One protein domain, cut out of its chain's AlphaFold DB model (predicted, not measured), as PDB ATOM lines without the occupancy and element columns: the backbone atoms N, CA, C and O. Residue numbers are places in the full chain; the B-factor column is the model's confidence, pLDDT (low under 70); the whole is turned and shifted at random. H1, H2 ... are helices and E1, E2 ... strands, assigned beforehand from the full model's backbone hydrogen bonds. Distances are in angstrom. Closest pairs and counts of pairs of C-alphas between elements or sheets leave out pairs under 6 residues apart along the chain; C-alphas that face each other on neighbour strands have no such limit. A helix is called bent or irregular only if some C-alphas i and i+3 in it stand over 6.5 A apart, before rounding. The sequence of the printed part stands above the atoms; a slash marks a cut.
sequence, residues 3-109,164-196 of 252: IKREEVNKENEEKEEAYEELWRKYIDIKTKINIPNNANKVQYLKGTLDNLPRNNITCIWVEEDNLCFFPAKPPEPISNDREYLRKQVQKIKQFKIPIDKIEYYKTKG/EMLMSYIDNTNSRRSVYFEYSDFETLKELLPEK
ATOM      1  N   ILE A   3     -39.998 -22.442  79.169       57.03
ATOM      2  CA  ILE A   3     -40.947 -21.625  78.375       57.03
ATOM      3  C   ILE A   3     -40.277 -20.962  77.154       57.03
ATOM      4  O   ILE A   3     -40.805 -21.004  76.051       57.03
ATOM      5  N   LYS A   4     -39.038 -20.468  77.308       59.25
ATOM      6  CA  LYS A   4     -38.259 -19.889  76.196       59.25
ATOM      7  C   LYS A   4     -37.899 -20.896  75.095       59.25
ATOM      8  O   LYS A   4     -37.531 -20.478  74.008       59.25
ATOM      9  N   ARG A   5     -37.928 -22.204  75.373       59.88
ATOM     10  CA  ARG A   5     -37.557 -23.245  74.401       59.88
ATOM     11  C   ARG A   5     -38.749 -23.654  73.534       59.88
ATOM     12  O   ARG A   5     -38.564 -23.914  72.355       59.88
ATOM     13  N   GLU A   6     -39.953 -23.659  74.101       63.84
ATOM     14  CA  GLU A   6     -41.194 -23.943  73.368       63.84
ATOM     15  C   GLU A   6     -41.600 -22.780  72.452       63.84
ATOM     16  O   GLU A   6     -41.981 -23.017  71.310       63.84
ATOM     17  N   GLU A   7     -41.432 -21.531  72.901       64.12
ATOM     18  CA  GLU A   7     -41.678 -20.343  72.066       64.12
ATOM     19  C   GLU A   7     -40.737 -20.285  70.851       64.12
ATOM     20  O   GLU A   7     -41.189 -20.042  69.736       64.12
ATOM     21  N   VAL A   8     -39.447 -20.595  71.041       64.31
ATOM     22  CA  VAL A   8     -38.456 -20.653  69.950       64.31
ATOM     23  C   VAL A   8     -38.744 -21.800  68.976       64.31
ATOM     24  O   VAL A   8     -38.566 -21.639  67.772       64.31
ATOM     25  N   ASN A   9     -39.203 -22.954  69.467       70.69
ATOM     26  CA  ASN A   9     -39.559 -24.079  68.600       70.69
ATOM     27  C   ASN A   9     -40.782 -23.757  67.735       70.69
ATOM     28  O   ASN A   9     -40.744 -23.979  66.529       70.69
ATOM     29  N   LYS A  10     -41.817 -23.151  68.327       71.88
ATOM     30  CA  LYS A  10     -43.023 -22.742  67.604       71.88
ATOM     31  C   LYS A  10     -42.731 -21.673  66.544       71.88
ATOM     32  O   LYS A  10     -43.246 -21.749  65.434       71.88
ATOM     33  N   GLU A  11     -41.873 -20.703  66.856       68.81
ATOM     34  CA  GLU A  11     -41.465 -19.672  65.894       68.81
ATOM     35  C   GLU A  11     -40.674 -20.260  64.707       68.81
ATOM     36  O   GLU A  11     -40.845 -19.822  63.566       68.81
ATOM     37  N   ASN A  12     -39.843 -21.281  64.945       73.31
ATOM     38  CA  ASN A  12     -39.121 -21.982  63.880       73.31
ATOM     39  C   ASN A  12     -40.056 -22.815  62.991       73.31
ATOM     40  O   ASN A  12     -39.924 -22.758  61.770       73.31
ATOM     41  N   GLU A  13     -41.023 -23.524  63.578       76.62
ATOM     42  CA  GLU A  13     -42.036 -24.286  62.833       76.62
ATOM     43  C   GLU A  13     -42.880 -23.364  61.937       76.62
ATOM     44  O   GLU A  13     -43.029 -23.606  60.739       76.62
ATOM     45  N   GLU A  14     -43.358 -22.235  62.471       73.31
ATOM     46  CA  GLU A  14     -44.153 -21.270  61.700       73.31
ATOM     47  C   GLU A  14     -43.366 -20.637  60.539       73.31
ATOM     48  O   GLU A  14     -43.960 -20.294  59.506       73.31
ATOM     49  N   LYS A  15     -42.043 -20.488  60.700       72.62
ATOM     50  CA  LYS A  15     -41.118 -20.005  59.669       72.62
ATOM     51  C   LYS A  15     -40.889 -21.047  58.575       72.62
ATOM     52  O   LYS A  15     -40.907 -20.687  57.396       72.62
ATOM     53  N   GLU A  16     -40.681 -22.308  58.944       78.69
ATOM     54  CA  GLU A  16     -40.516 -23.411  57.993       78.69
ATOM     55  C   GLU A  16     -41.779 -23.602  57.147       78.69
ATOM     56  O   GLU A  16     -41.684 -23.627  55.921       78.69
ATOM     57  N   GLU A  17     -42.967 -23.594  57.761       80.12
ATOM     58  CA  GLU A  17     -44.246 -23.669  57.042       80.12
ATOM     59  C   GLU A  17     -44.407 -22.544  56.009       80.12
ATOM     60  O   GLU A  17     -44.781 -22.779  54.855       80.12
ATOM     61  N   ALA A  18     -44.112 -21.301  56.406       75.94
ATOM     62  CA  ALA A  18     -44.225 -20.149  55.516       75.94
ATOM     63  C   ALA A  18     -43.212 -20.217  54.360       75.94
ATOM     64  O   ALA A  18     -43.518 -19.815  53.231       75.94
ATOM     65  N   TYR A  19     -42.017 -20.744  54.626       78.56
ATOM     66  CA  TYR A  19     -40.986 -20.956  53.618       78.56
ATOM     67  C   TYR A  19     -41.357 -22.080  52.645       78.56
ATOM     68  O   TYR A  19     -41.185 -21.920  51.437       78.56
ATOM     69  N   GLU A  20     -41.934 -23.180  53.128       83.94
ATOM     70  CA  GLU A  20     -42.463 -24.234  52.265       83.94
ATOM     71  C   GLU A  20     -43.588 -23.723  51.359       83.94
ATOM     72  O   GLU A  20     -43.603 -24.031  50.166       83.94
ATOM     73  N   GLU A  21     -44.515 -22.913  51.883       81.62
ATOM     74  CA  GLU A  21     -45.592 -22.321  51.080       81.62
ATOM     75  C   GLU A  21     -45.025 -21.424  49.963       81.62
ATOM     76  O   GLU A  21     -45.450 -21.514  48.804       81.62
ATOM     77  N   LEU A  22     -44.031 -20.591  50.297       82.25
ATOM     78  CA  LEU A  22     -43.295 -19.741  49.357       82.25
ATOM     79  C   LEU A  22     -42.624 -20.584  48.262       82.25
ATOM     80  O   LEU A  22     -42.772 -20.287  47.074       82.25
ATOM     81  N   TRP A  23     -41.927 -21.654  48.650       86.88
ATOM     82  CA  TRP A  23     -41.248 -22.563  47.727       86.88
ATOM     83  C   TRP A  23     -42.210 -23.295  46.803       86.88
ATOM     84  O   TRP A  23     -41.971 -23.339  45.598       86.88
ATOM     85  N   ARG A  24     -43.317 -23.829  47.329       87.69
ATOM     86  CA  ARG A  24     -44.329 -24.521  46.518       87.69
ATOM     87  C   ARG A  24     -44.894 -23.596  45.445       87.69
ATOM     88  O   ARG A  24     -44.981 -23.989  44.285       87.69
ATOM     89  N   LYS A  25     -45.212 -22.349  45.805       85.19
ATOM     90  CA  LYS A  25     -45.707 -21.347  44.849       85.19
ATOM     91  C   LYS A  25     -44.638 -20.919  43.846       85.19
ATOM     92  O   LYS A  25     -44.937 -20.793  42.663       85.19
ATOM     93  N   TYR A  26     -43.394 -20.740  44.287       88.25
ATOM     94  CA  TYR A  26     -42.272 -20.469  43.390       88.25
ATOM     95  C   TYR A  26     -42.092 -21.589  42.355       88.25
ATOM     96  O   TYR A  26     -41.968 -21.299  41.168       88.25
ATOM     97  N   ILE A  27     -42.124 -22.856  42.785       89.81
ATOM     98  CA  ILE A  27     -42.006 -24.022  41.900       89.81
ATOM     99  C   ILE A  27     -43.185 -24.077  40.921       89.81
ATOM    100  O   ILE A  27     -42.954 -24.217  39.723       89.81
ATOM    101  N   ASP A  28     -44.424 -23.903  41.390       90.31
ATOM    102  CA  ASP A  28     -45.611 -23.883  40.523       90.31
ATOM    103  C   ASP A  28     -45.487 -22.832  39.406       90.31
ATOM    104  O   ASP A  28     -45.732 -23.129  38.238       90.31
ATOM    105  N   ILE A  29     -45.018 -21.625  39.729       89.12
ATOM    106  CA  ILE A  29     -44.801 -20.563  38.736       89.12
ATOM    107  C   ILE A  29     -43.625 -20.907  37.816       89.12
ATOM    108  O   ILE A  29     -43.741 -20.778  36.600       89.12
ATOM    109  N   LYS A  30     -42.506 -21.384  38.374       90.56
ATOM    110  CA  LYS A  30     -41.304 -21.751  37.615       90.56
ATOM    111  C   LYS A  30     -41.583 -22.843  36.585       90.56
ATOM    112  O   LYS A  30     -41.083 -22.748  35.475       90.56
ATOM    113  N   THR A  31     -42.389 -23.853  36.919       91.62
ATOM    114  CA  THR A  31     -42.729 -24.952  35.989       91.62
ATOM    115  C   THR A  31     -43.553 -24.500  34.783       91.62
ATOM    116  O   THR A  31     -43.561 -25.180  33.762       91.62
ATOM    117  N   LYS A  32     -44.216 -23.343  34.882       91.94
ATOM    118  CA  LYS A  32     -44.998 -22.730  33.798       91.94
ATOM    119  C   LYS A  32     -44.157 -21.822  32.902       91.94
ATOM    120  O   LYS A  32     -44.661 -21.348  31.889       91.94
ATOM    121  N   ILE A  33     -42.906 -21.550  33.277       91.75
ATOM    122  CA  ILE A  33     -41.994 -20.671  32.545       91.75
ATOM    123  C   ILE A  33     -40.911 -21.530  31.900       91.75
ATOM    124  O   ILE A  33     -40.237 -22.312  32.566       91.75
ATOM    125  N   ASN A  34     -40.703 -21.339  30.601       92.06
ATOM    126  CA  ASN A  34     -39.612 -21.978  29.884       92.06
ATOM    127  C   ASN A  34     -38.304 -21.211  30.129       92.06
ATOM    128  O   ASN A  34     -37.973 -20.278  29.405       92.06
ATOM    129  N   ILE A  35     -37.582 -21.562  31.193       93.50
ATOM    130  CA  ILE A  35     -36.256 -20.993  31.473       93.50
ATOM    131  C   ILE A  35     -35.213 -21.879  30.781       93.50
ATOM    132  O   ILE A  35     -35.112 -23.056  31.138       93.50
ATOM    133  N   PRO A  36     -34.414 -21.351  29.835       94.31
ATOM    134  CA  PRO A  36     -33.359 -22.124  29.196       94.31
ATOM    135  C   PRO A  36     -32.367 -22.686  30.220       94.31
ATOM    136  O   PRO A  36     -31.996 -22.011  31.180       94.31
ATOM    137  N   ASN A  37     -31.878 -23.907  29.993       90.31
ATOM    138  CA  ASN A  37     -30.888 -24.533  30.881       90.31
ATOM    139  C   ASN A  37     -29.581 -23.727  30.976       90.31
ATOM    140  O   ASN A  37     -28.879 -23.802  31.980       90.31
ATOM    141  N   ASN A  38     -29.268 -22.957  29.934       90.12
ATOM    142  CA  ASN A  38     -28.121 -22.060  29.838       90.12
ATOM    143  C   ASN A  38     -28.473 -20.596  30.159       90.12
ATOM    144  O   ASN A  38     -27.717 -19.707  29.781       90.12
ATOM    145  N   ALA A  39     -29.614 -20.321  30.806       95.44
ATOM    146  CA  ALA A  39     -29.949 -18.962  31.216       95.44
ATOM    147  C   ALA A  39     -28.861 -18.405  32.145       95.44
ATOM    148  O   ALA A  39     -28.497 -19.031  33.150       95.44
ATOM    149  N   ASN A  40     -28.370 -17.213  31.813       97.00
ATOM    150  CA  ASN A  40     -27.375 -16.521  32.615       97.00
ATOM    151  C   ASN A  40     -27.983 -16.106  33.956       97.00
ATOM    152  O   ASN A  40     -29.200 -15.967  34.091       97.00
ATOM    153  N   LYS A  41     -27.142 -15.908  34.968       96.31
ATOM    154  CA  LYS A  41     -27.569 -15.460  36.296       96.31
ATOM    155  C   LYS A  41     -26.892 -14.143  36.610       96.31
ATOM    156  O   LYS A  41     -25.682 -14.058  36.478       96.31
ATOM    157  N   VAL A  42     -27.683 -13.173  37.050       95.69
ATOM    158  CA  VAL A  42     -27.214 -11.837  37.424       95.69
ATOM    159  C   VAL A  42     -27.719 -11.468  38.812       95.69
ATOM    160  O   VAL A  42     -28.830 -11.842  39.200       95.69
ATOM    161  N   GLN A  43     -26.925 -10.731  39.573       94.88
ATOM    162  CA  GLN A  43     -27.294 -10.204  40.873       94.88
ATOM    163  C   GLN A  43     -28.049  -8.882  40.699       94.88
ATOM    164  O   GLN A  43     -27.469  -7.819  40.484       94.88
ATOM    165  N   TYR A  44     -29.378  -8.930  40.814       92.50
ATOM    166  CA  TYR A  44     -30.213  -7.731  40.767       92.50
ATOM    167  C   TYR A  44     -30.120  -6.959  42.084       92.50
ATOM    168  O   TYR A  44     -30.524  -7.458  43.135       92.50
ATOM    169  N   LEU A  45     -29.647  -5.715  42.026       91.12
ATOM    170  CA  LEU A  45     -29.451  -4.865  43.199       91.12
ATOM    171  C   LEU A  45     -30.716  -4.063  43.522       91.12
ATOM    172  O   LEU A  45     -31.273  -4.163  44.620       91.12
ATOM    173  N   LYS A  46     -31.177  -3.243  42.570       90.88
ATOM    174  CA  LYS A  46     -32.271  -2.276  42.764       90.88
ATOM    175  C   LYS A  46     -32.827  -1.773  41.431       90.88
ATOM    176  O   LYS A  46     -32.182  -1.882  40.395       90.88
ATOM    177  N   GLY A  47     -33.998  -1.140  41.469       87.69
ATOM    178  CA  GLY A  47     -34.606  -0.515  40.296       87.69
ATOM    179  C   GLY A  47     -36.089  -0.813  40.157       87.69
ATOM    180  O   GLY A  47     -36.781  -1.065  41.143       87.69
ATOM    181  N   THR A  48     -36.554  -0.743  38.915       82.44
ATOM    182  CA  THR A  48     -37.976  -0.750  38.530       82.44
ATOM    183  C   THR A  48     -38.420  -2.081  37.919       82.44
ATOM    184  O   THR A  48     -39.248  -2.133  37.020       82.44
ATOM    185  N   LEU A  49     -37.887  -3.183  38.454       80.50
ATOM    186  CA  LEU A  49     -38.405  -4.534  38.225       80.50
ATOM    187  C   LEU A  49     -39.335  -4.867  39.393       80.50
ATOM    188  O   LEU A  49     -38.925  -5.520  40.350       80.50
ATOM    189  N   ASP A  50     -40.576  -4.376  39.339       67.62
ATOM    190  CA  ASP A  50     -41.548  -4.424  40.453       67.62
ATOM    191  C   ASP A  50     -41.878  -5.850  40.948       67.62
ATOM    192  O   ASP A  50     -42.422  -6.036  42.040       67.62
ATOM    193  N   ASN A  51     -41.476  -6.856  40.166       71.69
ATOM    194  CA  ASN A  51     -41.706  -8.282  40.376       71.69
ATOM    195  C   ASN A  51     -40.432  -9.078  40.719       71.69
ATOM    196  O   ASN A  51     -40.480 -10.297  40.874       71.69
ATOM    197  N   LEU A  52     -39.282  -8.411  40.853       77.00
ATOM    198  CA  LEU A  52     -38.045  -9.062  41.274       77.00
ATOM    199  C   LEU A  52     -37.674  -8.654  42.699       77.00
ATOM    200  O   LEU A  52     -37.643  -7.458  43.017       77.00
ATOM    201  N   PRO A  53     -37.361  -9.623  43.577       76.50
ATOM    202  CA  PRO A  53     -36.840  -9.307  44.893       76.50
ATOM    203  C   PRO A  53     -35.515  -8.562  44.760       76.50
ATOM    204  O   PRO A  53     -34.633  -8.998  44.028       76.50
ATOM    205  N   ARG A  54     -35.364  -7.448  45.478       79.31
ATOM    206  CA  ARG A  54     -34.086  -6.724  45.533       79.31
ATOM    207  C   ARG A  54     -32.995  -7.613  46.121       79.31
ATOM    208  O   ARG A  54     -33.281  -8.436  46.989       79.31
ATOM    209  N   ASN A  55     -31.761  -7.369  45.699       81.62
ATOM    210  CA  ASN A  55     -30.579  -8.109  46.127       81.62
ATOM    211  C   ASN A  55     -30.737  -9.630  45.949       81.62
ATOM    212  O   ASN A  55     -30.505 -10.410  46.875       81.62
ATOM    213  N   ASN A  56     -31.200 -10.051  44.770       85.12
ATOM    214  CA  ASN A  56     -31.486 -11.451  44.478       85.12
ATOM    215  C   ASN A  56     -30.884 -11.879  43.138       85.12
ATOM    216  O   ASN A  56     -30.934 -11.146  42.147       85.12
ATOM    217  N   ILE A  57     -30.377 -13.110  43.114       91.81
ATOM    218  CA  ILE A  57     -29.886 -13.747  41.897       91.81
ATOM    219  C   ILE A  57     -31.079 -14.014  40.981       91.81
ATOM    220  O   ILE A  57     -32.007 -14.741  41.329       91.81
ATOM    221  N   THR A  58     -31.035 -13.460  39.781       93.12
ATOM    222  CA  THR A  58     -32.099 -13.532  38.786       93.12
ATOM    223  C   THR A  58     -31.565 -14.208  37.531       93.12
ATOM    224  O   THR A  58     -30.491 -13.864  37.047       93.12
ATOM    225  N   CYS A  59     -32.306 -15.177  36.998       95.75
ATOM    226  CA  CYS A  59     -32.052 -15.721  35.671       95.75
ATOM    227  C   CYS A  59     -32.413 -14.678  34.611       95.75
ATOM    228  O   CYS A  59     -33.502 -14.101  34.675       95.75
ATOM    229  N   ILE A  60     -31.538 -14.491  33.630       97.06
ATOM    230  CA  ILE A  60     -31.708 -13.579  32.503       97.06
ATOM    231  C   ILE A  60     -31.438 -14.312  31.186       97.06
ATOM    232  O   ILE A  60     -30.486 -15.087  31.074       97.06
ATOM    233  N   TRP A  61     -32.305 -14.110  30.198       97.69
ATOM    234  CA  TRP A  61     -32.170 -14.712  28.871       97.69
ATOM    235  C   TRP A  61     -32.957 -13.922  27.826       97.69
ATOM    236  O   TRP A  61     -33.792 -13.090  28.173       97.69
ATOM    237  N   VAL A  62     -32.702 -14.200  26.550       96.25
ATOM    238  CA  VAL A  62     -33.476 -13.654  25.432       96.25
ATOM    239  C   VAL A  62     -34.466 -14.708  24.936       96.25
ATOM    240  O   VAL A  62     -34.104 -15.868  24.749       96.25
ATOM    241  N   GLU A  63     -35.718 -14.305  24.737       95.44
ATOM    242  CA  GLU A  63     -36.794 -15.121  24.165       95.44
ATOM    243  C   GLU A  63     -37.693 -14.210  23.321       95.44
ATOM    244  O   GLU A  63     -38.189 -13.214  23.840       95.44
ATOM    245  N   GLU A  64     -37.905 -14.538  22.040       92.62
ATOM    246  CA  GLU A  64     -38.839 -13.825  21.142       92.62
ATOM    247  C   GLU A  64     -38.694 -12.287  21.192       92.62
ATOM    248  O   GLU A  64     -39.647 -11.578  21.504       92.62
ATOM    249  N   ASP A  65     -37.485 -11.760  20.966       95.44
ATOM    250  CA  ASP A  65     -37.160 -10.319  21.032       95.44
ATOM    251  C   ASP A  65     -37.422  -9.637  22.389       95.44
ATOM    252  O   ASP A  65     -37.467  -8.409  22.495       95.44
ATOM    253  N   ASN A  66     -37.556 -10.419  23.460       96.94
ATOM    254  CA  ASN A  66     -37.674  -9.923  24.822       96.94
ATOM    255  C   ASN A  66     -36.470 -10.350  25.662       96.94
ATOM    256  O   ASN A  66     -36.098 -11.524  25.697       96.94
ATOM    257  N   LEU A  67     -35.925  -9.409  26.429       97.19
ATOM    258  CA  LEU A  67     -35.063  -9.716  27.560       97.19
ATOM    259  C   LEU A  67     -35.945 -10.154  28.737       97.19
ATOM    260  O   LEU A  67     -36.763  -9.385  29.252       97.19
ATOM    261  N   CYS A  68     -35.799 -11.410  29.131       96.25
ATOM    262  CA  CYS A  68     -36.610 -12.073  30.139       96.25
ATOM    263  C   CYS A  68     -35.862 -12.186  31.465       96.25
ATOM    264  O   CYS A  68     -34.661 -12.442  31.493       96.25
ATOM    265  N   PHE A  69     -36.604 -12.053  32.564       94.94
ATOM    266  CA  PHE A  69     -36.093 -12.158  33.923       94.94
ATOM    267  C   PHE A  69     -36.978 -13.063  34.774       94.94
ATOM    268  O   PHE A  69     -38.210 -12.978  34.722       94.94
ATOM    269  N   PHE A  70     -36.352 -13.870  35.626       93.12
ATOM    270  CA  PHE A  70     -37.050 -14.631  36.660       93.12
ATOM    271  C   PHE A  70     -36.138 -14.900  37.866       93.12
ATOM    272  O   PHE A  70     -34.978 -15.251  37.657       93.12
ATOM    273  N   PRO A  71     -36.608 -14.783  39.124       91.25
ATOM    274  CA  PRO A  71     -35.768 -15.060  40.290       91.25
ATOM    275  C   PRO A  71     -35.194 -16.487  40.253       91.25
ATOM    276  O   PRO A  71     -35.932 -17.465  40.100       91.25
ATOM    277  N   ALA A  72     -33.877 -16.638  40.415       90.81
ATOM    278  CA  ALA A  72     -33.218 -17.948  40.396       90.81
ATOM    279  C   ALA A  72     -33.536 -18.777  41.652       90.81
ATOM    280  O   ALA A  72     -33.471 -20.007  41.627       90.81
ATOM    281  N   LYS A  73     -33.896 -18.089  42.739       86.38
ATOM    282  CA  LYS A  73     -34.422 -18.643  43.984       86.38
ATOM    283  C   LYS A  73     -35.543 -17.740  44.509       86.38
ATOM    284  O   LYS A  73     -35.565 -16.551  44.175       86.38
ATOM    285  N   PRO A  74     -36.475 -18.259  45.323       81.94
ATOM    286  CA  PRO A  74     -37.442 -17.400  45.984       81.94
ATOM    287  C   PRO A  74     -36.733 -16.392  46.916       81.94
ATOM    288  O   PRO A  74     -35.600 -16.637  47.346       81.94
ATOM    289  N   PRO A  75     -37.365 -15.244  47.219       73.69
ATOM    290  CA  PRO A  75     -36.816 -14.275  48.160       73.69
ATOM    291  C   PRO A  75     -36.558 -14.914  49.522       73.69
ATOM    292  O   PRO A  75     -37.391 -15.663  50.030       73.69
ATOM    293  N   GLU A  76     -35.416 -14.599  50.130       71.88
ATOM    294  CA  GLU A  76     -35.143 -15.052  51.489       71.88
ATOM    295  C   GLU A  76     -36.053 -14.314  52.484       71.88
ATOM    296  O   GLU A  76     -36.245 -13.097  52.359       71.88
ATOM    297  N   PRO A  77     -36.640 -15.021  53.462       66.56
ATOM    298  CA  PRO A  77     -37.442 -14.399  54.501       66.56
ATOM    299  C   PRO A  77     -36.548 -13.526  55.390       66.56
ATOM    300  O   PRO A  77     -35.804 -14.027  56.228       66.56
ATOM    301  N   ILE A  78     -36.624 -12.205  55.204       63.62
ATOM    302  CA  ILE A  78     -35.939 -11.216  56.061       63.62
ATOM    303  C   ILE A  78     -36.652 -11.104  57.423       63.62
ATOM    304  O   ILE A  78     -36.059 -10.695  58.418       63.62
ATOM    305  N   SER A  79     -37.924 -11.503  57.481       65.94
ATOM    306  CA  SER A  79     -38.727 -11.589  58.695       65.94
ATOM    307  C   SER A  79     -39.645 -12.812  58.653       65.94
ATOM    308  O   SER A  79     -39.977 -13.322  57.581       65.94
ATOM    309  N   ASN A  80     -40.101 -13.245  59.830       63.22
ATOM    310  CA  ASN A  80     -41.125 -14.284  59.994       63.22
ATOM    311  C   ASN A  80     -42.551 -13.747  59.731       63.22
ATOM    312  O   ASN A  80     -43.542 -14.411  60.024       63.22
ATOM    313  N   ASP A  81     -42.677 -12.532  59.186       71.00
ATOM    314  CA  ASP A  81     -43.968 -11.923  58.886       71.00
ATOM    315  C   ASP A  81     -44.622 -12.634  57.688       71.00
ATOM    316  O   ASP A  81     -44.258 -12.445  56.522       71.00
ATOM    317  N   ARG A  82     -45.630 -13.463  57.985       67.94
ATOM    318  CA  ARG A  82     -46.420 -14.200  56.988       67.94
ATOM    319  C   ARG A  82     -47.065 -13.277  55.951       67.94
ATOM    320  O   ARG A  82     -47.199 -13.669  54.791       67.94
ATOM    321  N   GLU A  83     -47.473 -12.067  56.327       72.69
ATOM    322  CA  GLU A  83     -48.069 -11.112  55.391       72.69
ATOM    323  C   GLU A  83     -47.015 -10.562  54.424       72.69
ATOM    324  O   GLU A  83     -47.259 -10.484  53.214       72.69
ATOM    325  N   TYR A  84     -45.818 -10.256  54.930       76.12
ATOM    326  CA  TYR A  84     -44.673  -9.877  54.106       76.12
ATOM    327  C   TYR A  84     -44.321 -10.972  53.093       76.12
ATOM    328  O   TYR A  84     -44.222 -10.695  51.894       76.12
ATOM    329  N   LEU A  85     -44.205 -12.229  53.537       68.62
ATOM    330  CA  LEU A  85     -43.883 -13.356  52.655       68.62
ATOM    331  C   LEU A  85     -44.954 -13.567  51.584       68.62
ATOM    332  O   LEU A  85     -44.628 -13.709  50.405       68.62
ATOM    333  N   ARG A  86     -46.239 -13.479  51.948       69.56
ATOM    334  CA  ARG A  86     -47.347 -13.541  50.980       69.56
ATOM    335  C   ARG A  86     -47.274 -12.430  49.933       69.56
ATOM    336  O   ARG A  86     -47.493 -12.706  48.753       69.56
ATOM    337  N   LYS A  87     -46.933 -11.198  50.327       75.75
ATOM    338  CA  LYS A  87     -46.730 -10.080  49.387       75.75
ATOM    339  C   LYS A  87     -45.559 -10.338  48.438       75.75
ATOM    340  O   LYS A  87     -45.647  -9.970  47.271       75.75
ATOM    341  N   GLN A  88     -44.490 -10.983  48.905       72.56
ATOM    342  CA  GLN A  88     -43.347 -11.330  48.057       72.56
ATOM    343  C   GLN A  88     -43.681 -12.429  47.046       72.56
ATOM    344  O   GLN A  88     -43.319 -12.312  45.880       72.56
ATOM    345  N   VAL A  89     -44.443 -13.450  47.445       69.62
ATOM    346  CA  VAL A  89     -44.934 -14.491  46.526       69.62
ATOM    347  C   VAL A  89     -45.726 -13.895  45.366       69.62
ATOM    348  O   VAL A  89     -45.515 -14.278  44.221       69.62
ATOM    349  N   GLN A  90     -46.638 -12.956  45.643       70.50
ATOM    350  CA  GLN A  90     -47.475 -12.339  44.603       70.50
ATOM    351  C   GLN A  90     -46.657 -11.589  43.541       70.50
ATOM    352  O   GLN A  90     -47.145 -11.373  42.428       70.50
ATOM    353  N   LYS A  91     -45.421 -11.212  43.882       70.75
ATOM    354  CA  LYS A  91     -44.478 -10.547  42.988       70.75
ATOM    355  C   LYS A  91     -43.685 -11.520  42.125       70.75
ATOM    356  O   LYS A  91     -43.194 -11.091  41.095       70.75
ATOM    357  N   ILE A  92     -43.585 -12.804  42.478       78.94
ATOM    358  CA  ILE A  92     -42.823 -13.791  41.698       78.94
ATOM    359  C   ILE A  92     -43.527 -14.017  40.361       78.94
ATOM    360  O   ILE A  92     -44.480 -14.782  40.261       78.94
ATOM    361  N   LYS A  93     -43.067 -13.335  39.319       85.88
ATOM    362  CA  LYS A  93     -43.565 -13.475  37.951       85.88
ATOM    363  C   LYS A  93     -42.399 -13.317  36.992       85.88
ATOM    364  O   LYS A  93     -41.420 -12.642  37.311       85.88
ATOM    365  N   GLN A  94     -42.520 -13.914  35.811       90.62
ATOM    366  CA  GLN A  94     -41.616 -13.582  34.718       90.62
ATOM    367  C   GLN A  94     -41.787 -12.099  34.381       90.62
ATOM    368  O   GLN A  94     -42.912 -11.618  34.217       90.62
ATOM    369  N   PHE A  95     -40.676 -11.382  34.286       91.94
ATOM    370  CA  PHE A  95     -40.658 -10.020  33.776       91.94
ATOM    371  C   PHE A  95     -40.045 -10.035  32.378       91.94
ATOM    372  O   PHE A  95     -39.037 -10.702  32.162       91.94
ATOM    373  N   LYS A  96     -40.664  -9.330  31.432       94.19
ATOM    374  CA  LYS A  96     -40.212  -9.253  30.040       94.19
ATOM    375  C   LYS A  96     -40.056  -7.791  29.646       94.19
ATOM    376  O   LYS A  96     -40.941  -6.986  29.937       94.19
ATOM    377  N   ILE A  97     -38.945  -7.465  28.997       95.44
ATOM    378  CA  ILE A  97     -38.705  -6.155  28.392       95.44
ATOM    379  C   ILE A  97     -38.440  -6.382  26.904       95.44
ATOM    380  O   ILE A  97     -37.455  -7.050  26.585       95.44
ATOM    381  N   PRO A  98     -39.261  -5.825  26.002       97.12
ATOM    382  CA  PRO A  98     -38.948  -5.827  24.579       97.12
ATOM    383  C   PRO A  98     -37.572  -5.197  24.326       97.12
ATOM    384  O   PRO A  98     -37.263  -4.133  24.868       97.12
ATOM    385  N   ILE A  99     -36.723  -5.846  23.530       96.56
ATOM    386  CA  ILE A  99     -35.337  -5.402  23.304       96.56
ATOM    387  C   ILE A  99     -35.293  -4.012  22.654       96.56
ATOM    388  O   ILE A  99     -34.420  -3.198  22.962       96.56
ATOM    389  N   ASP A 100     -36.260  -3.680  21.799       95.81
ATOM    390  CA  ASP A 100     -36.404  -2.353  21.191       95.81
ATOM    391  C   ASP A 100     -36.673  -1.245  22.229       95.81
ATOM    392  O   ASP A 100     -36.265  -0.100  22.026       95.81
ATOM    393  N   LYS A 101     -37.291  -1.587  23.367       97.19
ATOM    394  CA  LYS A 101     -37.534  -0.678  24.497       97.19
ATOM    395  C   LYS A 101     -36.329  -0.501  25.411       97.19
ATOM    396  O   LYS A 101     -36.337   0.421  26.229       97.19
ATOM    397  N   ILE A 102     -35.304  -1.341  25.293       97.38
ATOM    398  CA  ILE A 102     -34.041  -1.176  26.014       97.38
ATOM    399  C   ILE A 102     -33.229  -0.100  25.297       97.38
ATOM    400  O   ILE A 102     -32.891  -0.236  24.120       97.38
ATOM    401  N   GLU A 103     -32.934   0.988  26.003       95.62
ATOM    402  CA  GLU A 103     -32.222   2.128  25.428       95.62
ATOM    403  C   GLU A 103     -30.718   1.875  25.398       95.62
ATOM    404  O   GLU A 103     -30.088   2.063  24.363       95.62
ATOM    405  N   TYR A 104     -30.158   1.470  26.541       95.56
ATOM    406  CA  TYR A 104     -28.753   1.103  26.689       95.56
ATOM    407  C   TYR A 104     -28.478   0.472  28.063       95.56
ATOM    408  O   TYR A 104     -29.266   0.626  29.002       95.56
ATOM    409  N   TYR A 105     -27.302  -0.132  28.222       97.25
ATOM    410  CA  TYR A 105     -26.692  -0.409  29.524       97.25
ATOM    411  C   TYR A 105     -25.250   0.120  29.603       97.25
ATOM    412  O   TYR A 105     -24.584   0.323  28.587       97.25
ATOM    413  N   LYS A 106     -24.780   0.413  30.821       94.38
ATOM    414  CA  LYS A 106     -23.427   0.922  31.099       94.38
ATOM    415  C   LYS A 106     -22.984   0.655  32.531       94.38
ATOM    416  O   LYS A 106     -23.811   0.507  33.429       94.38
ATOM    417  N   THR A 107     -21.681   0.718  32.763       93.12
ATOM    418  CA  THR A 107     -21.115   0.795  34.113       93.12
ATOM    419  C   THR A 107     -21.365   2.177  34.723       93.12
ATOM    420  O   THR A 107     -21.271   3.201  34.042       93.12
ATOM    421  N   LYS A 108     -21.675   2.216  36.018       90.62
ATOM    422  CA  LYS A 108     -21.800   3.430  36.833       90.62
ATOM    423  C   LYS A 108     -21.058   3.227  38.152       90.62
ATOM    424  O   LYS A 108     -21.109   2.138  38.701       90.62
ATOM    425  N   GLY A 109     -20.441   4.277  38.687       84.62
ATOM    426  CA  GLY A 109     -19.689   4.220  39.943       84.62
ATOM    427  C   GLY A 109     -18.182   4.246  39.709       84.62
ATOM    428  O   GLY A 109     -17.727   4.382  38.574       84.62
ATOM    429  N   GLU A 164     -21.512  -0.470  39.663       94.50
ATOM    430  CA  GLU A 164     -22.743  -1.206  39.366       94.50
ATOM    431  C   GLU A 164     -22.988  -1.178  37.848       94.50
ATOM    432  O   GLU A 164     -22.602  -0.228  37.156       94.50
ATOM    433  N   MET A 165     -23.682  -2.184  37.318       96.19
ATOM    434  CA  MET A 165     -24.222  -2.139  35.959       96.19
ATOM    435  C   MET A 165     -25.605  -1.482  35.981       96.19
ATOM    436  O   MET A 165     -26.506  -1.958  36.663       96.19
ATOM    437  N   LEU A 166     -25.802  -0.418  35.201       96.62
ATOM    438  CA  LEU A 166     -27.095   0.234  34.979       96.62
ATOM    439  C   LEU A 166     -27.646  -0.142  33.603       96.62
ATOM    440  O   LEU A 166     -26.950   0.021  32.608       96.62
ATOM    441  N   MET A 167     -28.919  -0.526  33.535       97.31
ATOM    442  CA  MET A 167     -29.678  -0.650  32.287       97.31
ATOM    443  C   MET A 167     -30.869   0.320  32.291       97.31
ATOM    444  O   MET A 167     -31.606   0.398  33.279       97.31
ATOM    445  N   SER A 168     -31.047   1.058  31.191       96.69
ATOM    446  CA  SER A 168     -32.161   1.985  30.946       96.69
ATOM    447  C   SER A 168     -33.129   1.400  29.924       96.69
ATOM    448  O   SER A 168     -32.703   0.874  28.896       96.69
ATOM    449  N   TYR A 169     -34.430   1.511  30.184       96.81
ATOM    450  CA  TYR A 169     -35.472   1.072  29.254       96.81
ATOM    451  C   TYR A 169     -36.725   1.946  29.361       96.81
ATOM    452  O   TYR A 169     -36.915   2.666  30.342       96.81
ATOM    453  N   ILE A 170     -37.587   1.874  28.352       95.31
ATOM    454  CA  ILE A 170     -38.894   2.532  28.326       95.31
ATOM    455  C   ILE A 170     -39.974   1.519  28.708       95.31
ATOM    456  O   ILE A 170     -40.094   0.468  28.082       95.31
ATOM    457  N   ASP A 171     -40.768   1.820  29.734       92.50
ATOM    458  CA  ASP A 171     -41.874   0.950  30.142       92.50
ATOM    459  C   ASP A 171     -43.125   1.112  29.256       92.50
ATOM    460  O   ASP A 171     -43.194   1.944  28.348       92.50
ATOM    461  N   ASN A 172     -44.163   0.325  29.549       89.00
ATOM    462  CA  ASN A 172     -45.433   0.363  28.816       89.00
ATOM    463  C   ASN A 172     -46.194   1.692  28.971       89.00
ATOM    464  O   ASN A 172     -47.105   1.966  28.194       89.00
ATOM    465  N   THR A 173     -45.835   2.522  29.955       91.75
ATOM    466  CA  THR A 173     -46.380   3.877  30.143       91.75
ATOM    467  C   THR A 173     -45.573   4.939  29.397       91.75
ATOM    468  O   THR A 173     -45.832   6.130  29.549       91.75
ATOM    469  N   ASN A 174     -44.594   4.517  28.589       91.69
ATOM    470  CA  ASN A 174     -43.643   5.376  27.893       91.69
ATOM    471  C   ASN A 174     -42.738   6.186  28.843       91.69
ATOM    472  O   ASN A 174     -42.203   7.231  28.469       91.69
ATOM    473  N   SER A 175     -42.559   5.700  30.075       93.75
ATOM    474  CA  SER A 175     -41.682   6.307  31.072       93.75
ATOM    475  C   SER A 175     -40.313   5.644  31.045       93.75
ATOM    476  O   SER A 175     -40.204   4.417  31.002       93.75
ATOM    477  N   ARG A 176     -39.252   6.454  31.128       95.31
ATOM    478  CA  ARG A 176     -37.888   5.940  31.281       95.31
ATOM    479  C   ARG A 176     -37.701   5.342  32.671       95.31
ATOM    480  O   ARG A 176     -37.994   5.971  33.689       95.31
ATOM    481  N   ARG A 177     -37.173   4.127  32.699       95.44
ATOM    482  CA  ARG A 177     -36.931   3.301  33.876       95.44
ATOM    483  C   ARG A 177     -35.470   2.885  33.935       95.44
ATOM    484  O   ARG A 177     -34.753   2.911  32.937       95.44
ATOM    485  N   SER A 178     -35.013   2.525  35.129       94.81
ATOM    486  CA  SER A 178     -33.641   2.059  35.332       94.81
ATOM    487  C   SER A 178     -33.581   0.913  36.322       94.81
ATOM    488  O   SER A 178     -34.338   0.861  37.303       94.81
ATOM    489  N   VAL A 179     -32.653   0.005  36.052       95.12
ATOM    490  CA  VAL A 179     -32.372  -1.176  36.863       95.12
ATOM    491  C   VAL A 179     -30.872  -1.333  37.023       95.12
ATOM    492  O   VAL A 179     -30.105  -0.916  36.156       95.12
ATOM    493  N   TYR A 180     -30.476  -1.877  38.165       95.06
ATOM    494  CA  TYR A 180     -29.095  -1.955  38.605       95.06
ATOM    495  C   TYR A 180     -28.760  -3.395  38.976       95.06
ATOM    496  O   TYR A 180     -29.511  -4.032  39.722       95.06
ATOM    497  N   PHE A 181     -27.622  -3.867  38.486       95.69
ATOM    498  CA  PHE A 181     -27.051  -5.182  38.754       95.69
ATOM    499  C   PHE A 181     -25.616  -5.034  39.270       95.69
ATOM    500  O   PHE A 181     -25.046  -3.936  39.198       95.69
ATOM    501  N   GLU A 182     -25.025  -6.110  39.788       95.25
ATOM    502  CA  GLU A 182     -23.601  -6.094  40.128       95.25
ATOM    503  C   GLU A 182     -22.743  -5.806  38.892       95.25
ATOM    504  O   GLU A 182     -23.084  -6.144  37.760       95.25
ATOM    505  N   TYR A 183     -21.611  -5.135  39.106       94.81
ATOM    506  CA  TYR A 183     -20.688  -4.807  38.022       94.81
ATOM    507  C   TYR A 183     -20.117  -6.056  37.326       94.81
ATOM    508  O   TYR A 183     -19.913  -6.041  36.114       94.81
ATOM    509  N   SER A 184     -19.906  -7.142  38.073       94.38
ATOM    510  CA  SER A 184     -19.468  -8.449  37.560       94.38
ATOM    511  C   SER A 184     -20.391  -9.012  36.475       94.38
ATOM    512  O   SER A 184     -19.927  -9.747  35.607       94.38
ATOM    513  N   ASP A 185     -21.667  -8.623  36.472       95.94
ATOM    514  CA  ASP A 185     -22.668  -9.097  35.515       95.94
ATOM    515  C   ASP A 185     -22.640  -8.352  34.172       95.94
ATOM    516  O   ASP A 185     -23.420  -8.673  33.274       95.94
ATOM    517  N   PHE A 186     -21.751  -7.366  33.999       95.12
ATOM    518  CA  PHE A 186     -21.680  -6.554  32.782       95.12
ATOM    519  C   PHE A 186     -21.497  -7.382  31.506       95.12
ATOM    520  O   PHE A 186     -22.194  -7.162  30.514       95.12
ATOM    521  N   GLU A 187     -20.602  -8.373  31.540       94.75
ATOM    522  CA  GLU A 187     -20.344  -9.230  30.379       94.75
ATOM    523  C   GLU A 187     -21.583 -10.058  29.991       94.75
ATOM    524  O   GLU A 187     -21.781 -10.329  28.811       94.75
ATOM    525  N   THR A 188     -22.495 -10.343  30.930       96.38
ATOM    526  CA  THR A 188     -23.751 -11.048  30.619       96.38
ATOM    527  C   THR A 188     -24.620 -10.249  29.646       96.38
ATOM    528  O   THR A 188     -25.111 -10.801  28.663       96.38
ATOM    529  N   LEU A 189     -24.827  -8.946  29.886       95.38
ATOM    530  CA  LEU A 189     -25.610  -8.116  28.957       95.38
ATOM    531  C   LEU A 189     -24.863  -7.842  27.654       95.38
ATOM    532  O   LEU A 189     -25.505  -7.680  26.624       95.38
ATOM    533  N   LYS A 190     -23.532  -7.839  27.679       93.44
ATOM    534  CA  LYS A 190     -22.705  -7.699  26.478       93.44
ATOM    535  C   LYS A 190     -22.778  -8.902  25.554       93.44
ATOM    536  O   LYS A 190     -22.775  -8.727  24.342       93.44
ATOM    537  N   GLU A 191     -22.886 -10.103  26.104       94.06
ATOM    538  CA  GLU A 191     -23.139 -11.306  25.311       94.06
ATOM    539  C   GLU A 191     -24.583 -11.356  24.794       94.06
ATOM    540  O   GLU A 191     -24.809 -11.736  23.648       94.06
ATOM    541  N   LEU A 192     -25.560 -10.968  25.623       94.94
ATOM    542  CA  LEU A 192     -26.981 -11.057  25.269       94.94
ATOM    543  C   LEU A 192     -27.458  -9.944  24.326       94.94
ATOM    544  O   LEU A 192     -28.320 -10.203  23.493       94.94
ATOM    545  N   LEU A 193     -26.958  -8.717  24.498       94.12
ATOM    546  CA  LEU A 193     -27.435  -7.492  23.842       94.12
ATOM    547  C   LEU A 193     -26.269  -6.552  23.469       94.12
ATOM    548  O   LEU A 193     -26.275  -5.384  23.874       94.12
ATOM    549  N   PRO A 194     -25.252  -7.006  22.717       91.75
ATOM    550  CA  PRO A 194     -24.058  -6.206  22.417       91.75
ATOM    551  C   PRO A 194     -24.372  -4.841  21.780       91.75
ATOM    552  O   PRO A 194     -23.671  -3.856  22.006       91.75
ATOM    553  N   GLU A 195     -25.454  -4.742  21.008       85.81
ATOM    554  CA  GLU A 195     -25.906  -3.513  20.355       85.81
ATOM    555  C   GLU A 195     -26.492  -2.469  21.316       85.81
ATOM    556  O   GLU A 195     -26.686  -1.315  20.929       85.81
ATOM    557  N   LYS A 196     -26.784  -2.861  22.563       92.44
ATOM    558  CA  LYS A 196     -27.315  -1.989  23.619       92.44
ATOM    559  C   LYS A 196     -26.233  -1.478  24.566       92.44
ATOM    560  O   LYS A 196     -26.557  -0.732  25.493       92.44
TER     561      LYS A 196
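This is residues 3 to 109 and 164 to 196 of the 252 residues of the protein "SHOCT domain-containing protein" of Alkaliphilus metalliredigens (strain QYMF) (UniProt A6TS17). A strongly twisted sheet of seven strands, curled like part of a barrel, has the short helix H3 packed on one face, while the long helix H1 reaches away from this body and H2 packs side by side with its residues 18 to 26. Residues 3 to 10 of H1 stick out free and lengthen the whole. The printed part has 140 residues, with three named helices and seven named strands in the order H1 E1 E2 E3 H2 E4 E5 E6 E7 H3, a mixed class of helices and strands. The sheet runs E4 E3 E2 E1 E7 E6 E5, antiparallel throughout. The whole is only just compact, close to loose, with a radius of gyration of the C-alphas of 17.3 A, and its elongated outline spans 62 by 35 by 30 A.

H1, residues 3 to 31, starts at C-alpha 3 (-40.947, -21.625, 78.375) and is 42.6 A long. E1, residues 40 to 47, is 19.2 A long and bends by 57 degrees at residue 43. E2, residues 56 to 63, spans 21.3 A, and E3 is residues 66 to 71. H2, residues 82 to 91, starts at C-alpha 82 (-46.420, -14.200, 56.988). E4 is residues 95 to 98, E5 residues 102 to 108, E6 residues 164 to 170, and E7 residues 176 to 182, 20.7 A long. H3, residues 183 to 192, ends at C-alpha 192 (-26.981, -11.057, 25.269); it is irregular, with C-alphas 184 and 187 7.3 A apart.

E1, E2 and E3 form a meander, each strand the antiparallel neighbour of the one before. N 42 and O 58 of the hairpin E1 and E2 are 2.9 A apart, and N 68 and O 61 of the hairpin E2 and E3 2.8 A, both within hydrogen-bond range. E1 pairs with E2 over residues 40 to 44 and with E7 over 44 to 47, where N 180 and O 46 are 2.8 A apart. Also within range are N 97 and O 67 of E4 and E3 at 2.9 A, N 179 and O 167 of the hairpin E6 and E7 at 3.0 A, and N 106 and O 166 of E5 and E6 at 2.8 A. E4 and E5 are the edge strands. H3 is on the sheet, two layers with a helix on one face; its closest C-alphas to E1 are Asp 185 and Val 42, 5.6 A. H1 and H2 touch, closest at the C-alphas of Leu 22 and Val 89, 6.2 A, with a shallow tilt of 12 degrees, the same way. H2 is not on the sheet; H1 is only just not on it, with 4 pairs of C-alphas within 10 A. O i to N i+4 pairs within range are 24 of 25 in H1, 5 of 6 in H2 and 3 of 6 in H3.

The C-alphas of Ile 3 and Glu 195, the two farthest apart, are 62.6 A apart. Residues 110 to 163 are not printed; C-alphas 109 and 164 are 6.3 A apart across the cut. Of the links that are printed whole, none is long. Mean pLDDT of the printed part is 86.3; 16 residues are under 70, among them 3 to 8 and 77 to 80.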